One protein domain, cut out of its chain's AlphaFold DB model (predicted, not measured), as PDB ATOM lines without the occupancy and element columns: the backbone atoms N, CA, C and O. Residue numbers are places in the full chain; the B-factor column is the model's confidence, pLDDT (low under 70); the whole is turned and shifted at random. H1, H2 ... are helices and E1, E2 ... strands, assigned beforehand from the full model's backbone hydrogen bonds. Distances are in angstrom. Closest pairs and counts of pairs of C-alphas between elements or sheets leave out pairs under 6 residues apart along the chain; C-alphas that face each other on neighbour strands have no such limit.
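AT A GLANCE: This is residues 270 to 366 of the 368 residues of an uncharacterized protein of Kluyvera intermedia (UniProt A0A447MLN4). A single sheet of six strands, twisted, makes up the body, and one short helix, H1, stands past one end of the strands and only grazes the sheet. The strands follow one another along the chain as a row of hairpins, E1 to E6, and the E1 to E2 loop extends past the end of the sheet far from H1. The printed part has 97 residues with one named helix and six named strands, in the order H1 E1 E2 E3 E4 E5 E6; the sheet has the order E1 - E2 - E3 - E4 - E5 - E6, all antiparallel, and the class is mostly strand. The whole is only just loose, close to compact, with a radius of gyration of the C-alphas of 15.3 A. Its outline is elongated, spanning 47 by 28 by 16 A.

IN THESE COORDINATES: The longest strand by residues is E4, residues 337 to 346, 28.9 A from first to last C-alpha. On one side of it in the sheet, E3 covers residues 326 to 334 over 25.6 A, E2 covers residues 313 to 320 over 23.5 A, and E1 covers residues 299 to 305 over 20.0 A. On the other side, E5 covers residues 350 to 358 over 22.7 A, and E6 covers residues 361 to 365 over 13.6 A. E1 begins with C-alpha 299 at (310.975, 132.835, 241.575), and E6 ends with C-alpha 365 at (305.675, 155.256, 235.140). H1, residues 278 to 287, is 14.4 A long and begins with C-alpha 278 at (293.689, 145.695, 224.843).

HOW THE PARTS SIT: The sheet is a meander, each strand the antiparallel neighbour of the one before, running from E1 to E6. E3 and E4 form a hairpin, with 161 degrees between their directions; N 330 and O 341 are 2.7 A apart, within hydrogen-bond range. E2 and E3 form a hairpin at 170 degrees, with N 317 and O 329 within hydrogen-bond range at 2.8 A. E1 and E2 form a hairpin at 168 degrees, where N 302 and O 316 are within range at 2.9 A. E4 and E5 form a hairpin at 163 degrees, and N 342 and O 355 are within range at 2.7 A. E5 bends by 70 degrees at residue 353. E5 and E6 form a hairpin at 164 degrees, with N 363 and O 356 within range at 2.6 A. E1 and E6 are the edge strands and are apart. From edge to edge the strands' lines turn by 65 degrees, and the C-alphas of the sheet lie up to 7.9 A off their best plane. H1 is on the sheet but only grazes it, with its residues 280 to 287; the closest C-alphas of H1 and E4 are those of Ile 284 and Leu 346, 7.3 A apart. In H1 every O i to N i+4 pair is within hydrogen-bond range.

THE WHOLE: The two C-alphas farthest apart are those of Ala 278, in H1, and Asn 309, in the link from E1 to E2, at 48.0 A. The printed part has no cut. The link from H1 to E1, 11 residues, is long; the link from E1 to E2, 7 residues, is short; the links E2 to E3, E3 to E4, E4 to E5 and E5 to E6 are tight. The mean pLDDT of the printed part is 74.2, and 31 residues are under 70, among them residues 306 to 312, 334 to 338 and 356 to 366. E6 has a mean pLDDT of 38, while E1 and E2 have 86 each.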
ATOM      1  N   ALA A 270     298.995 146.473 243.528       71.06
ATOM      2  CA  ALA A 270     299.249 147.880 243.220       71.06
ATOM      3  C   ALA A 270     299.224 148.168 241.706       71.06
ATOM      4  O   ALA A 270     298.588 149.123 241.261       71.06
ATOM      5  N   LEU A 271     299.817 147.292 240.887       73.56
ATOM      6  CA  LEU A 271     299.853 147.439 239.425       73.56
ATOM      7  C   LEU A 271     298.527 147.058 238.739       73.56
ATOM      8  O   LEU A 271     298.316 147.375 237.561       73.56
ATOM      9  N   ALA A 272     297.620 146.376 239.447       69.75
ATOM     10  CA  ALA A 272     296.328 145.944 238.913       69.75
ATOM     11  C   ALA A 272     295.351 147.111 238.669       69.75
ATOM     12  O   ALA A 272     294.483 147.005 237.803       69.75
ATOM     13  N   HIS A 273     295.527 148.235 239.370       63.66
ATOM     14  CA  HIS A 273     294.670 149.422 239.262       63.66
ATOM     15  C   HIS A 273     294.785 150.145 237.908       63.66
ATOM     16  O   HIS A 273     293.887 150.893 237.531       63.66
ATOM     17  N   PHE A 274     295.855 149.883 237.151       66.69
ATOM     18  CA  PHE A 274     296.098 150.465 235.831       66.69
ATOM     19  C   PHE A 274     296.022 149.365 234.762       66.69
ATOM     20  O   PHE A 274     297.021 148.682 234.509       66.69
ATOM     21  N   PRO A 275     294.851 149.103 234.150       69.12
ATOM     22  CA  PRO A 275     294.718 148.038 233.159       69.12
ATOM     23  C   PRO A 275     295.540 148.343 231.900       69.12
ATOM     24  O   PRO A 275     295.579 149.478 231.427       69.12
ATOM     25  N   LEU A 276     296.189 147.320 231.331       73.56
ATOM     26  CA  LEU A 276     296.895 147.475 230.056       73.56
ATOM     27  C   LEU A 276     295.883 147.662 228.916       73.56
ATOM     28  O   LEU A 276     294.848 146.985 228.909       73.56
ATOM     29  N   PRO A 277     296.183 148.506 227.913       80.62
ATOM     30  CA  PRO A 277     295.358 148.601 226.717       80.62
ATOM     31  C   PRO A 277     295.184 147.233 226.047       80.62
ATOM     32  O   PRO A 277     296.122 146.436 225.978       80.62
ATOM     33  N   ALA A 278     294.003 146.978 225.478       80.94
ATOM     34  CA  ALA A 278     293.689 145.695 224.843       80.94
ATOM     35  C   ALA A 278     294.695 145.303 223.742       80.94
ATOM     36  O   ALA A 278     295.030 144.129 223.602       80.94
ATOM     37  N   ALA A 279     295.221 146.287 223.003       81.94
ATOM     38  CA  ALA A 279     296.252 146.072 221.990       81.94
ATOM     39  C   ALA A 279     297.568 145.546 222.593       81.94
ATOM     40  O   ALA A 279     298.132 144.582 222.082       81.94
ATOM     41  N   VAL A 280     298.017 146.123 223.715       79.00
ATOM     42  CA  VAL A 280     299.224 145.686 224.440       79.00
ATOM     43  C   VAL A 280     299.029 144.270 224.974       79.00
ATOM     44  O   VAL A 280     299.896 143.415 224.804       79.00
ATOM     45  N   ASN A 281     297.852 143.986 225.537       80.75
ATOM     46  CA  ASN A 281     297.519 142.643 225.998       80.75
ATOM     47  C   ASN A 281     297.544 141.621 224.843       80.75
ATOM     48  O   ASN A 281     298.059 140.517 224.998       80.75
ATOM     49  N   GLY A 282     297.059 142.003 223.657       81.25
ATOM     50  CA  GLY A 282     297.136 141.177 222.449       81.25
ATOM     51  C   GLY A 282     298.573 140.835 222.040       81.25
ATOM     52  O   GLY A 282     298.856 139.679 221.723       81.25
ATOM     53  N   VAL A 283     299.486 141.810 222.106       81.94
ATOM     54  CA  VAL A 283     300.917 141.612 221.812       81.94
ATOM     55  C   VAL A 283     301.570 140.674 222.828       81.94
ATOM     56  O   VAL A 283     302.285 139.755 222.431       81.94
ATOM     57  N   ILE A 284     301.285 140.847 224.123       82.56
ATOM     58  CA  ILE A 284     301.786 139.962 225.189       82.56
ATOM     59  C   ILE A 284     301.343 138.520 224.928       82.56
ATOM     60  O   ILE A 284     302.170 137.612 224.872       82.56
ATOM     61  N   GLN A 285     300.048 138.310 224.687       82.44
ATOM     62  CA  GLN A 285     299.502 136.982 224.407       82.44
ATOM     63  C   GLN A 285     300.092 136.366 223.136       82.44
ATOM     64  O   GLN A 285     300.287 135.157 223.071       82.44
ATOM     65  N   GLN A 286     300.391 137.168 222.112       83.25
ATOM     66  CA  GLN A 286     301.070 136.675 220.916       83.25
ATOM     67  C   GLN A 286     302.514 136.251 221.208       83.25
ATOM     68  O   GLN A 286     302.934 135.196 220.738       83.25
ATOM     69  N   ALA A 287     303.249 137.038 221.992       81.81
ATOM     70  CA  ALA A 287     304.635 136.750 222.344       81.81
ATOM     71  C   ALA A 287     304.772 135.477 223.195       81.81
ATOM     72  O   ALA A 287     305.713 134.715 223.003       81.81
ATOM     73  N   LEU A 288     303.809 135.211 224.082       80.69
ATOM     74  CA  LEU A 288     303.820 134.067 225.001       80.69
ATOM     75  C   LEU A 288     303.310 132.744 224.385       80.69
ATOM     76  O   LEU A 288     303.396 131.702 225.028       80.69
ATOM     77  N   LYS A 289     302.786 132.749 223.150       79.81
ATOM     78  CA  LYS A 289     302.216 131.552 222.489       79.81
ATOM     79  C   LYS A 289     303.245 130.516 222.011       79.81
ATOM     80  O   LYS A 289     302.839 129.431 221.600       79.81
ATOM     81  N   GLY A 290     304.540 130.832 222.004       70.06
ATOM     82  CA  GLY A 290     305.590 129.904 221.564       70.06
ATOM     83  C   GLY A 290     305.961 128.852 222.618       70.06
ATOM     84  O   GLY A 290     305.925 129.119 223.818       70.06
ATOM     85  N   GLU A 291     306.390 127.663 222.185       57.72
ATOM     86  CA  GLU A 291     307.037 126.694 223.080       57.72
ATOM     87  C   GLU A 291     308.340 127.307 223.624       57.72
ATOM     88  O   GLU A 291     309.190 127.753 222.855       57.72
ATOM     89  N   ASN A 292     308.491 127.359 224.952       61.81
ATOM     90  CA  ASN A 292     309.557 128.071 225.688       61.81
ATOM     91  C   ASN A 292     309.437 129.605 225.746       61.81
ATOM     92  O   ASN A 292     310.355 130.270 226.223       61.81
ATOM     93  N   ALA A 293     308.304 130.173 225.333       72.00
ATOM     94  CA  ALA A 293     308.055 131.608 225.419       72.00
ATOM     95  C   ALA A 293     307.464 132.050 226.768       72.00
ATOM     96  O   ALA A 293     306.962 133.155 226.869       72.00
ATOM     97  N   ALA A 294     307.498 131.231 227.819       73.62
ATOM     98  CA  ALA A 294     307.142 131.658 229.171       73.62
ATOM     99  C   ALA A 294     308.298 131.336 230.127       73.62
ATOM    100  O   ALA A 294     308.957 130.306 229.950       73.62
ATOM    101  N   PRO A 295     308.552 132.168 231.154       77.50
ATOM    102  CA  PRO A 295     309.552 131.859 232.166       77.50
ATOM    103  C   PRO A 295     309.292 130.483 232.794       77.50
ATOM    104  O   PRO A 295     308.182 130.175 233.236       77.50
ATOM    105  N   THR A 296     310.316 129.636 232.842       84.62
ATOM    106  CA  THR A 296     310.213 128.290 233.433       84.62
ATOM    107  C   THR A 296     310.414 128.293 234.948       84.62
ATOM    108  O   THR A 296     310.038 127.332 235.616       84.62
ATOM    109  N   PHE A 297     310.960 129.377 235.506       86.62
ATOM    110  CA  PHE A 297     311.106 129.569 236.945       86.62
ATOM    111  C   PHE A 297     309.803 130.065 237.587       86.62
ATOM    112  O   PHE A 297     308.968 130.691 236.938       86.62
ATOM    113  N   SER A 298     309.649 129.818 238.888       87.19
ATOM    114  CA  SER A 298     308.600 130.433 239.714       87.19
ATOM    115  C   SER A 298     309.087 131.719 240.382       87.19
ATOM    116  O   SER A 298     308.383 132.725 240.348       87.19
ATOM    117  N   ARG A 299     310.307 131.696 240.938       90.38
ATOM    118  CA  ARG A 299     310.975 132.835 241.575       90.38
ATOM    119  C   ARG A 299     312.479 132.818 241.322       90.38
ATOM    120  O   ARG A 299     313.102 131.765 241.425       90.38
ATOM    121  N   LEU A 300     313.056 133.990 241.076       89.50
ATOM    122  CA  LEU A 300     314.497 134.240 241.130       89.50
ATOM    123  C   LEU A 300     314.787 135.327 242.161       89.50
ATOM    124  O   LEU A 300     314.000 136.255 242.334       89.50
ATOM    125  N   THR A 301     315.910 135.220 242.862       90.19
ATOM    126  CA  THR A 301     316.377 136.272 243.769       90.19
ATOM    127  C   THR A 301     317.887 136.356 243.693       90.19
ATOM    128  O   THR A 301     318.561 135.327 243.733       90.19
ATOM    129  N   PHE A 302     318.417 137.566 243.565       88.81
ATOM    130  CA  PHE A 302     319.852 137.802 243.595       88.81
ATOM    131  C   PHE A 302     320.172 139.108 244.311       88.81
ATOM    132  O   PHE A 302     319.354 140.024 244.369       88.81
ATOM    133  N   THR A 303     321.383 139.180 244.850       87.88
ATOM    134  CA  THR A 303     321.917 140.381 245.483       87.88
ATOM    135  C   THR A 303     323.131 140.832 244.694       87.88
ATOM    136  O   THR A 303     324.093 140.080 244.539       87.88
ATOM    137  N   GLN A 304     323.085 142.055 244.189       77.44
ATOM    138  CA  GLN A 304     324.230 142.724 243.606       77.44
ATOM    139  C   GLN A 304     324.907 143.561 244.688       77.44
ATOM    140  O   GLN A 304     324.293 144.442 245.282       77.44
ATOM    141  N   VAL A 305     326.179 143.277 244.946       76.25
ATOM    142  CA  VAL A 305     327.004 144.044 245.881       76.25
ATOM    143  C   VAL A 305     328.027 144.821 245.067       76.25
ATOM    144  O   VAL A 305     328.715 144.235 244.228       76.25
ATOM    145  N   TRP A 306     328.134 146.127 245.303       69.06
ATOM    146  CA  TRP A 306     329.173 146.943 244.683       69.06
ATOM    147  C   TRP A 306     330.343 147.121 245.654       69.06
ATOM    148  O   TRP A 306     330.131 147.562 246.782       69.06
ATOM    149  N   PRO A 307     331.584 146.788 245.254       60.91
ATOM    150  CA  PRO A 307     332.746 146.984 246.111       60.91
ATOM    151  C   PRO A 307     333.022 148.484 246.315       60.91
ATOM    152  O   PRO A 307     333.187 149.223 245.346       60.91
ATOM    153  N   GLY A 308     333.086 148.934 247.571       65.50
ATOM    154  CA  GLY A 308     333.353 150.327 247.946       65.50
ATOM    155  C   GLY A 308     333.095 150.600 249.433       65.50
ATOM    156  O   GLY A 308     332.650 149.714 250.155       65.50
ATOM    157  N   ASN A 309     333.355 151.832 249.885       57.34
ATOM    158  CA  ASN A 309     333.201 152.248 251.292       57.34
ATOM    159  C   ASN A 309     331.745 152.559 251.710       57.34
ATOM    160  O   ASN A 309     331.517 152.939 252.853       57.34
ATOM    161  N   ASP A 310     330.778 152.450 250.793       61.19
ATOM    162  CA  ASP A 310     329.431 153.023 250.943       61.19
ATOM    163  C   ASP A 310     328.314 151.967 251.173       61.19
ATOM    164  O   ASP A 310     327.140 152.277 250.951       61.19
ATOM    165  N   ASP A 311     328.658 150.727 251.569       61.78
ATOM    166  CA  ASP A 311     327.751 149.585 251.877       61.78
ATOM    167  C   ASP A 311     326.564 149.406 250.906       61.78
ATOM    168  O   ASP A 311     325.458 148.979 251.259       61.78
ATOM    169  N   SER A 312     326.789 149.757 249.641       69.50
ATOM    170  CA  SER A 312     325.738 149.832 248.639       69.50
ATOM    171  C   SER A 312     325.466 148.457 248.044       69.50
ATOM    172  O   SER A 312     326.369 147.783 247.538       69.50
ATOM    173  N   HIS A 313     324.206 148.040 248.082       73.75
ATOM    174  CA  HIS A 313     323.771 146.764 247.529       73.75
ATOM    175  C   HIS A 313     322.362 146.876 246.961       73.75
ATOM    176  O   HIS A 313     321.559 147.693 247.409       73.75
ATOM    177  N   ALA A 314     322.067 146.049 245.967       80.56
ATOM    178  CA  ALA A 314     320.733 145.890 245.425       80.56
ATOM    179  C   ALA A 314     320.273 144.445 245.583       80.56
ATOM    180  O   ALA A 314     321.042 143.514 245.352       80.56
ATOM    181  N   VAL A 315     319.020 144.251 245.968       86.19
ATOM    182  CA  VAL A 315     318.354 142.952 246.005       86.19
ATOM    183  C   VAL A 315     317.270 142.954 244.945       86.19
ATOM    184  O   VAL A 315     316.375 143.788 244.990       86.19
ATOM    185  N   THR A 316     317.325 142.002 244.023       87.38
ATOM    186  CA  THR A 316     316.307 141.821 242.990       87.38
ATOM    187  C   THR A 316     315.564 140.517 243.232       87.38
ATOM    188  O   THR A 316     316.189 139.464 243.373       87.38
ATOM    189  N   ARG A 317     314.230 140.555 243.229       90.12
ATOM    190  CA  ARG A 317     313.329 139.394 243.276       90.12
ATOM    191  C   ARG A 317     312.429 139.395 242.044       90.12
ATOM    192  O   ARG A 317     311.763 140.379 241.781       90.12
ATOM    193  N   ILE A 318     312.361 138.289 241.312       90.81
ATOM    194  CA  ILE A 318     311.548 138.152 240.096       90.81
ATOM    195  C   ILE A 318     310.573 136.997 240.292       90.81
ATOM    196  O   ILE A 318     311.010 135.863 240.462       90.81
ATOM    197  N   ASP A 319     309.275 137.271 240.248       90.62
ATOM    198  CA  ASP A 319     308.190 136.296 240.366       90.62
ATOM    199  C   ASP A 319     307.511 136.075 239.008       90.62
ATOM    200  O   ASP A 319     307.228 137.030 238.288       90.62
ATOM    201  N   ARG A 320     307.218 134.824 238.636       89.31
ATOM    202  CA  ARG A 320     306.407 134.533 237.443       89.31
ATOM    203  C   ARG A 320     304.921 134.678 237.761       89.31
ATOM    204  O   ARG A 320     304.430 134.056 238.702       89.31
ATOM    205  N   LEU A 321     304.195 135.422 236.932       86.25
ATOM    206  CA  LEU A 321     302.748 135.588 237.044       86.25
ATOM    207  C   LEU A 321     301.974 134.506 236.263       86.25
ATOM    208  O   LEU A 321     302.516 133.899 235.334       86.25
ATOM    209  N   PRO A 322     300.695 134.244 236.613       83.69
ATOM    210  CA  PRO A 322     299.865 133.254 235.918       83.69
ATOM    211  C   PRO A 322     299.656 133.542 234.428       83.69
ATOM    212  O   PRO A 322     299.442 132.616 233.652       83.69
ATOM    213  N   ASP A 323     299.724 134.813 234.029       80.38
ATOM    214  CA  ASP A 323     299.586 135.252 232.639       80.38
ATOM    215  C   ASP A 323     300.869 135.072 231.810       80.38
ATOM    216  O   ASP A 323     300.866 135.407 230.631       80.38
ATOM    217  N   GLY A 324     301.947 134.544 232.405       80.94
ATOM    218  CA  GLY A 324     303.243 134.311 231.764       80.94
ATOM    219  C   GLY A 324     304.203 135.505 231.799       80.94
ATOM    220  O   GLY A 324     305.366 135.349 231.427       80.94
ATOM    221  N   SER A 325     303.763 136.670 232.283       86.88
ATOM    222  CA  SER A 325     304.641 137.813 232.551       86.88
ATOM    223  C   SER A 325     305.451 137.620 233.845       86.88
ATOM    224  O   SER A 325     305.286 136.635 234.573       86.88
ATOM    225  N   THR A 326     306.369 138.542 234.132       89.75
ATOM    226  CA  THR A 326     307.182 138.541 235.357       89.75
ATOM    227  C   THR A 326     306.948 139.802 236.172       89.75
ATOM    228  O   THR A 326     306.883 140.892 235.611       89.75
ATOM    229  N   LEU A 327     306.884 139.661 237.493       89.69
ATOM    230  CA  LEU A 327     306.867 140.756 238.452       89.69
ATOM    231  C   LEU A 327     308.238 140.868 239.129       89.69
ATOM    232  O   LEU A 327     308.623 139.981 239.892       89.69
ATOM    233  N   THR A 328     308.974 141.938 238.857       88.81
ATOM    234  CA  THR A 328     310.325 142.175 239.384       88.81
ATOM    235  C   THR A 328     310.296 143.232 240.470       88.81
ATOM    236  O   THR A 328     309.822 144.323 240.207       88.81
ATOM    237  N   LEU A 329     310.841 142.940 241.643       87.88
ATOM    238  CA  LEU A 329     311.109 143.878 242.722       87.88
ATOM    239  C   LEU A 329     312.616 144.122 242.831       87.88
ATOM    240  O   LEU A 329     313.347 143.194 243.162       87.88
ATOM    241  N   ASP A 330     313.058 145.355 242.640       84.62
ATOM    242  CA  ASP A 330     314.415 145.811 242.909       84.62
ATOM    243  C   ASP A 330     314.425 146.642 244.198       84.62
ATOM    244  O   ASP A 330     313.627 147.555 244.371       84.62
ATOM    245  N   THR A 331     315.317 146.311 245.129       84.75
ATOM    246  CA  THR A 331     315.545 147.038 246.382       84.75
ATOM    247  C   THR A 331     316.982 147.521 246.402       84.75
ATOM    248  O   THR A 331     317.886 146.714 246.578       84.75
ATOM    249  N   LEU A 332     317.212 148.816 246.222       80.94
ATOM    250  CA  LEU A 332     318.538 149.422 246.237       80.94
ATOM    251  C   LEU A 332     318.770 150.131 247.575       80.94
ATOM    252  O   LEU A 332     317.979 150.970 247.993       80.94
ATOM    253  N   MET A 333     319.876 149.806 248.234       71.94
ATOM    254  CA  MET A 333     320.333 150.435 249.468       71.94
ATOM    255  C   MET A 333     321.548 151.305 249.159       71.94
ATOM    256  O   MET A 333     322.585 150.789 248.743       71.94
ATOM    257  N   LEU A 334     321.431 152.616 249.375       64.38
ATOM    258  CA  LEU A 334     322.524 153.578 249.212       64.38
ATOM    259  C   LEU A 334     322.681 154.382 250.499       64.38
ATOM    260  O   LEU A 334     321.791 155.155 250.845       64.38
ATOM    261  N   LYS A 335     323.807 154.222 251.208       67.12
ATOM    262  CA  LYS A 335     324.126 155.000 252.426       67.12
ATOM    263  C   LYS A 335     322.982 155.037 253.455       67.12
ATOM    264  O   LYS A 335     322.687 156.082 254.028       67.12
ATOM    265  N   GLY A 336     322.314 153.900 253.663       64.19
ATOM    266  CA  GLY A 336     321.193 153.769 254.604       64.19
ATOM    267  C   GLY A 336     319.828 154.229 254.079       64.19
ATOM    268  O   GLY A 336     318.861 154.190 254.833       64.19
ATOM    269  N   VAL A 337     319.718 154.638 252.810       59.22
ATOM    270  CA  VAL A 337     318.442 154.962 252.152       59.22
ATOM    271  C   VAL A 337     317.999 153.798 251.270       59.22
ATOM    272  O   VAL A 337     318.769 153.345 250.421       59.22
ATOM    273  N   THR A 338     316.753 153.349 251.444       68.19
ATOM    274  CA  THR A 338     316.154 152.269 250.650       68.19
ATOM    275  C   THR A 338     315.267 152.804 249.528       68.19
ATOM    276  O   THR A 338     314.342 153.595 249.750       68.19
ATOM    277  N   PHE A 339     315.535 152.320 248.322       70.50
ATOM    278  CA  PHE A 339     314.748 152.523 247.114       70.50
ATOM    279  C   PHE A 339     314.137 151.181 246.719       70.50
ATOM    280  O   PHE A 339     314.828 150.170 246.726       70.50
ATOM    281  N   TYR A 340     312.863 151.181 246.365       78.56
ATOM    282  CA  TYR A 340     312.111 150.032 245.892       78.56
ATOM    283  C   TYR A 340     311.597 150.320 244.490       78.56
ATOM    284  O   TYR A 340     311.145 151.430 244.225       78.56
ATOM    285  N   SER A 341     311.594 149.315 243.634       79.94
ATOM    286  CA  SER A 341     311.053 149.385 242.284       79.94
ATOM    287  C   SER A 341     310.360 148.078 241.957       79.94
ATOM    288  O   SER A 341     310.961 147.022 242.091       79.94
ATOM    289  N   GLN A 342     309.099 148.119 241.552       83.19
ATOM    290  CA  GLN A 342     308.305 146.964 241.166       83.19
ATOM    291  C   GLN A 342     307.886 147.092 239.700       83.19
ATOM    292  O   GLN A 342     307.230 148.050 239.306       83.19
ATOM    293  N   TYR A 343     308.212 146.096 238.888       85.62
ATOM    294  CA  TYR A 343     307.969 146.082 237.453       85.62
ATOM    295  C   TYR A 343     307.107 144.896 237.057       85.62
ATOM    296  O   TYR A 343     307.456 143.764 237.376       85.62
ATOM    297  N   GLN A 344     306.076 145.118 236.245       86.00
ATOM    298  CA  GLN A 344     305.509 144.051 235.423       86.00
ATOM    299  C   GLN A 344     306.241 144.049 234.078       86.00
ATOM    300  O   GLN A 344     306.246 145.060 233.375       86.00
ATOM    301  N   ARG A 345     306.872 142.929 233.712       86.12
ATOM    302  CA  ARG A 345     307.709 142.805 232.512       86.12
ATOM    303  C   ARG A 345     307.328 141.609 231.650       86.12
ATOM    304  O   ARG A 345     306.846 140.590 232.138       86.12
ATOM    305  N   LEU A 346     307.635 141.718 230.363       83.94
ATOM    306  CA  LEU A 346     307.696 140.598 229.431       83.94
ATOM    307  C   LEU A 346     309.173 140.178 229.280       83.94
ATOM    308  O   LEU A 346     310.026 140.991 228.916       83.94
ATOM    309  N   PHE A 347     309.483 138.916 229.597       72.69
ATOM    310  CA  PHE A 347     310.829 138.323 229.487       72.69
ATOM    311  C   PHE A 347     311.957 139.059 230.229       72.69
ATOM    312  O   PHE A 347     313.097 139.007 229.782       72.69
ATOM    313  N   ASN A 348     311.676 139.772 231.327       67.00
ATOM    314  CA  ASN A 348     312.625 140.664 232.024       67.00
ATOM    315  C   ASN A 348     313.251 141.793 231.167       67.00
ATOM    316  O   ASN A 348     314.053 142.559 231.698       67.00
ATOM    317  N   ILE A 349     312.884 141.921 229.885       67.31
ATOM    318  CA  ILE A 349     313.526 142.812 228.901       67.31
ATOM    319  C   ILE A 349     312.610 143.982 228.520       67.31
ATOM    320  O   ILE A 349     313.097 145.062 228.199       67.31
ATOM    321  N   VAL A 350     311.289 143.788 228.567       75.88
ATOM    322  CA  VAL A 350     310.304 144.819 228.212       75.88
ATOM    323  C   VAL A 350     309.476 145.173 229.439       75.88
ATOM    324  O   VAL A 350     308.787 144.310 229.982       75.88
ATOM    325  N   ASN A 351     309.520 146.437 229.858       78.00
ATOM    326  CA  ASN A 351     308.671 146.953 230.930       78.00
ATOM    327  C   ASN A 351     307.260 147.213 230.395       78.00
ATOM    328  O   ASN A 351     307.087 147.867 229.370       78.00
ATOM    329  N   LEU A 352     306.258 146.675 231.087       77.19
ATOM    330  CA  LEU A 352     304.840 146.870 230.783       77.19
ATOM    331  C   LEU A 352     304.207 147.860 231.761       77.19
ATOM    332  O   LEU A 352     303.366 148.665 231.374       77.19
ATOM    333  N   LYS A 353     304.603 147.761 233.034       76.25
ATOM    334  CA  LYS A 353     304.214 148.661 234.122       76.25
ATOM    335  C   LYS A 353     305.350 148.774 235.124       76.25
ATOM    336  O   LYS A 353     306.117 147.823 235.287       76.25
ATOM    337  N   GLU A 354     305.398 149.895 235.823       75.94
ATOM    338  CA  GLU A 354     306.421 150.189 236.819       75.94
ATOM    339  C   GLU A 354     305.819 150.957 237.989       75.94
ATOM    340  O   GLU A 354     304.907 151.774 237.825       75.94
ATOM    341  N   TRP A 355     306.361 150.676 239.164       71.31
ATOM    342  CA  TRP A 355     306.085 151.387 240.386       71.31
ATOM    343  C   TRP A 355     307.357 151.513 241.218       71.31
ATOM    344  O   TRP A 355     307.851 150.509 241.718       71.31
ATOM    345  N   ASP A 356     307.819 152.731 241.498       68.12
ATOM    346  CA  ASP A 356     309.042 152.929 242.289       68.12
ATOM    347  C   ASP A 356     308.787 153.731 243.547       68.12
ATOM    348  O   ASP A 356     308.255 154.826 243.488       68.12
ATOM    349  N   SER A 357     309.214 153.273 244.710       63.69
ATOM    350  CA  SER A 357     309.122 154.056 245.933       63.69
ATOM    351  C   SER A 357     310.474 154.209 246.586       63.69
ATOM    352  O   SER A 357     311.158 153.237 246.867       63.69
ATOM    353  N   MET A 358     310.820 155.430 246.966       62.34
ATOM    354  CA  MET A 358     311.684 155.579 248.134       62.34
ATOM    355  C   MET A 358     310.824 155.273 249.351       62.34
ATOM    356  O   MET A 358     309.606 155.459 249.288       62.34
ATOM    357  N   GLN A 359     311.416 154.877 250.472       54.72
ATOM    358  CA  GLN A 359     310.682 154.653 251.726       54.72
ATOM    359  C   GLN A 359     309.777 155.845 252.150       54.72
ATOM    360  O   GLN A 359     308.939 155.687 253.027       54.72
ATOM    361  N   ASN A 360     309.873 157.002 251.466       43.22
ATOM    362  CA  ASN A 360     309.056 158.190 251.676       43.22
ATOM    363  C   ASN A 360     308.117 158.642 250.532       43.22
ATOM    364  O   ASN A 360     307.459 159.648 250.770       43.22
ATOM    365  N   SER A 361     307.997 157.996 249.349       38.12
ATOM    366  CA  SER A 361     306.885 158.209 248.366       38.12
ATOM    367  C   SER A 361     307.007 157.316 247.080       38.12
ATOM    368  O   SER A 361     308.155 157.064 246.707       38.12
ATOM    369  N   PRO A 362     305.892 156.937 246.360       40.16
ATOM    370  CA  PRO A 362     305.794 156.085 245.115       40.16
ATOM    371  C   PRO A 362     305.544 156.702 243.671       40.16
ATOM    372  O   PRO A 362     304.632 157.501 243.480       40.16
ATOM    373  N   LEU A 363     306.348 156.393 242.646       39.62
ATOM    374  CA  LEU A 363     306.325 156.872 241.253       39.62
ATOM    375  C   LEU A 363     305.448 155.914 240.445       39.62
ATOM    376  O   LEU A 363     305.587 154.706 240.600       39.62
ATOM    377  N   ILE A 364     304.609 156.446 239.557       36.62
ATOM    378  CA  ILE A 364     303.937 155.664 238.515       36.62
ATOM    379  C   ILE A 364     304.558 156.059 237.179       36.62
ATOM    380  O   ILE A 364     304.443 157.210 236.759       36.62
ATOM    381  N   GLY A 365     305.216 155.111 236.518       36.66
ATOM    382  CA  GLY A 365     305.675 155.256 235.140       36.66
ATOM    383  C   GLY A 365     304.725 154.537 234.186       36.66
ATOM    384  O   GLY A 365     304.405 153.367 234.391       36.66
ATOM    385  N   GLN A 366     304.288 155.216 233.122       30.42
ATOM    386  CA  GLN A 366     303.642 154.575 231.976       30.42
ATOM    387  C   GLN A 366     304.625 154.598 230.800       30.42
ATOM    388  O   GLN A 366     304.954 155.663 230.280       30.42
TER     389      GLN A 366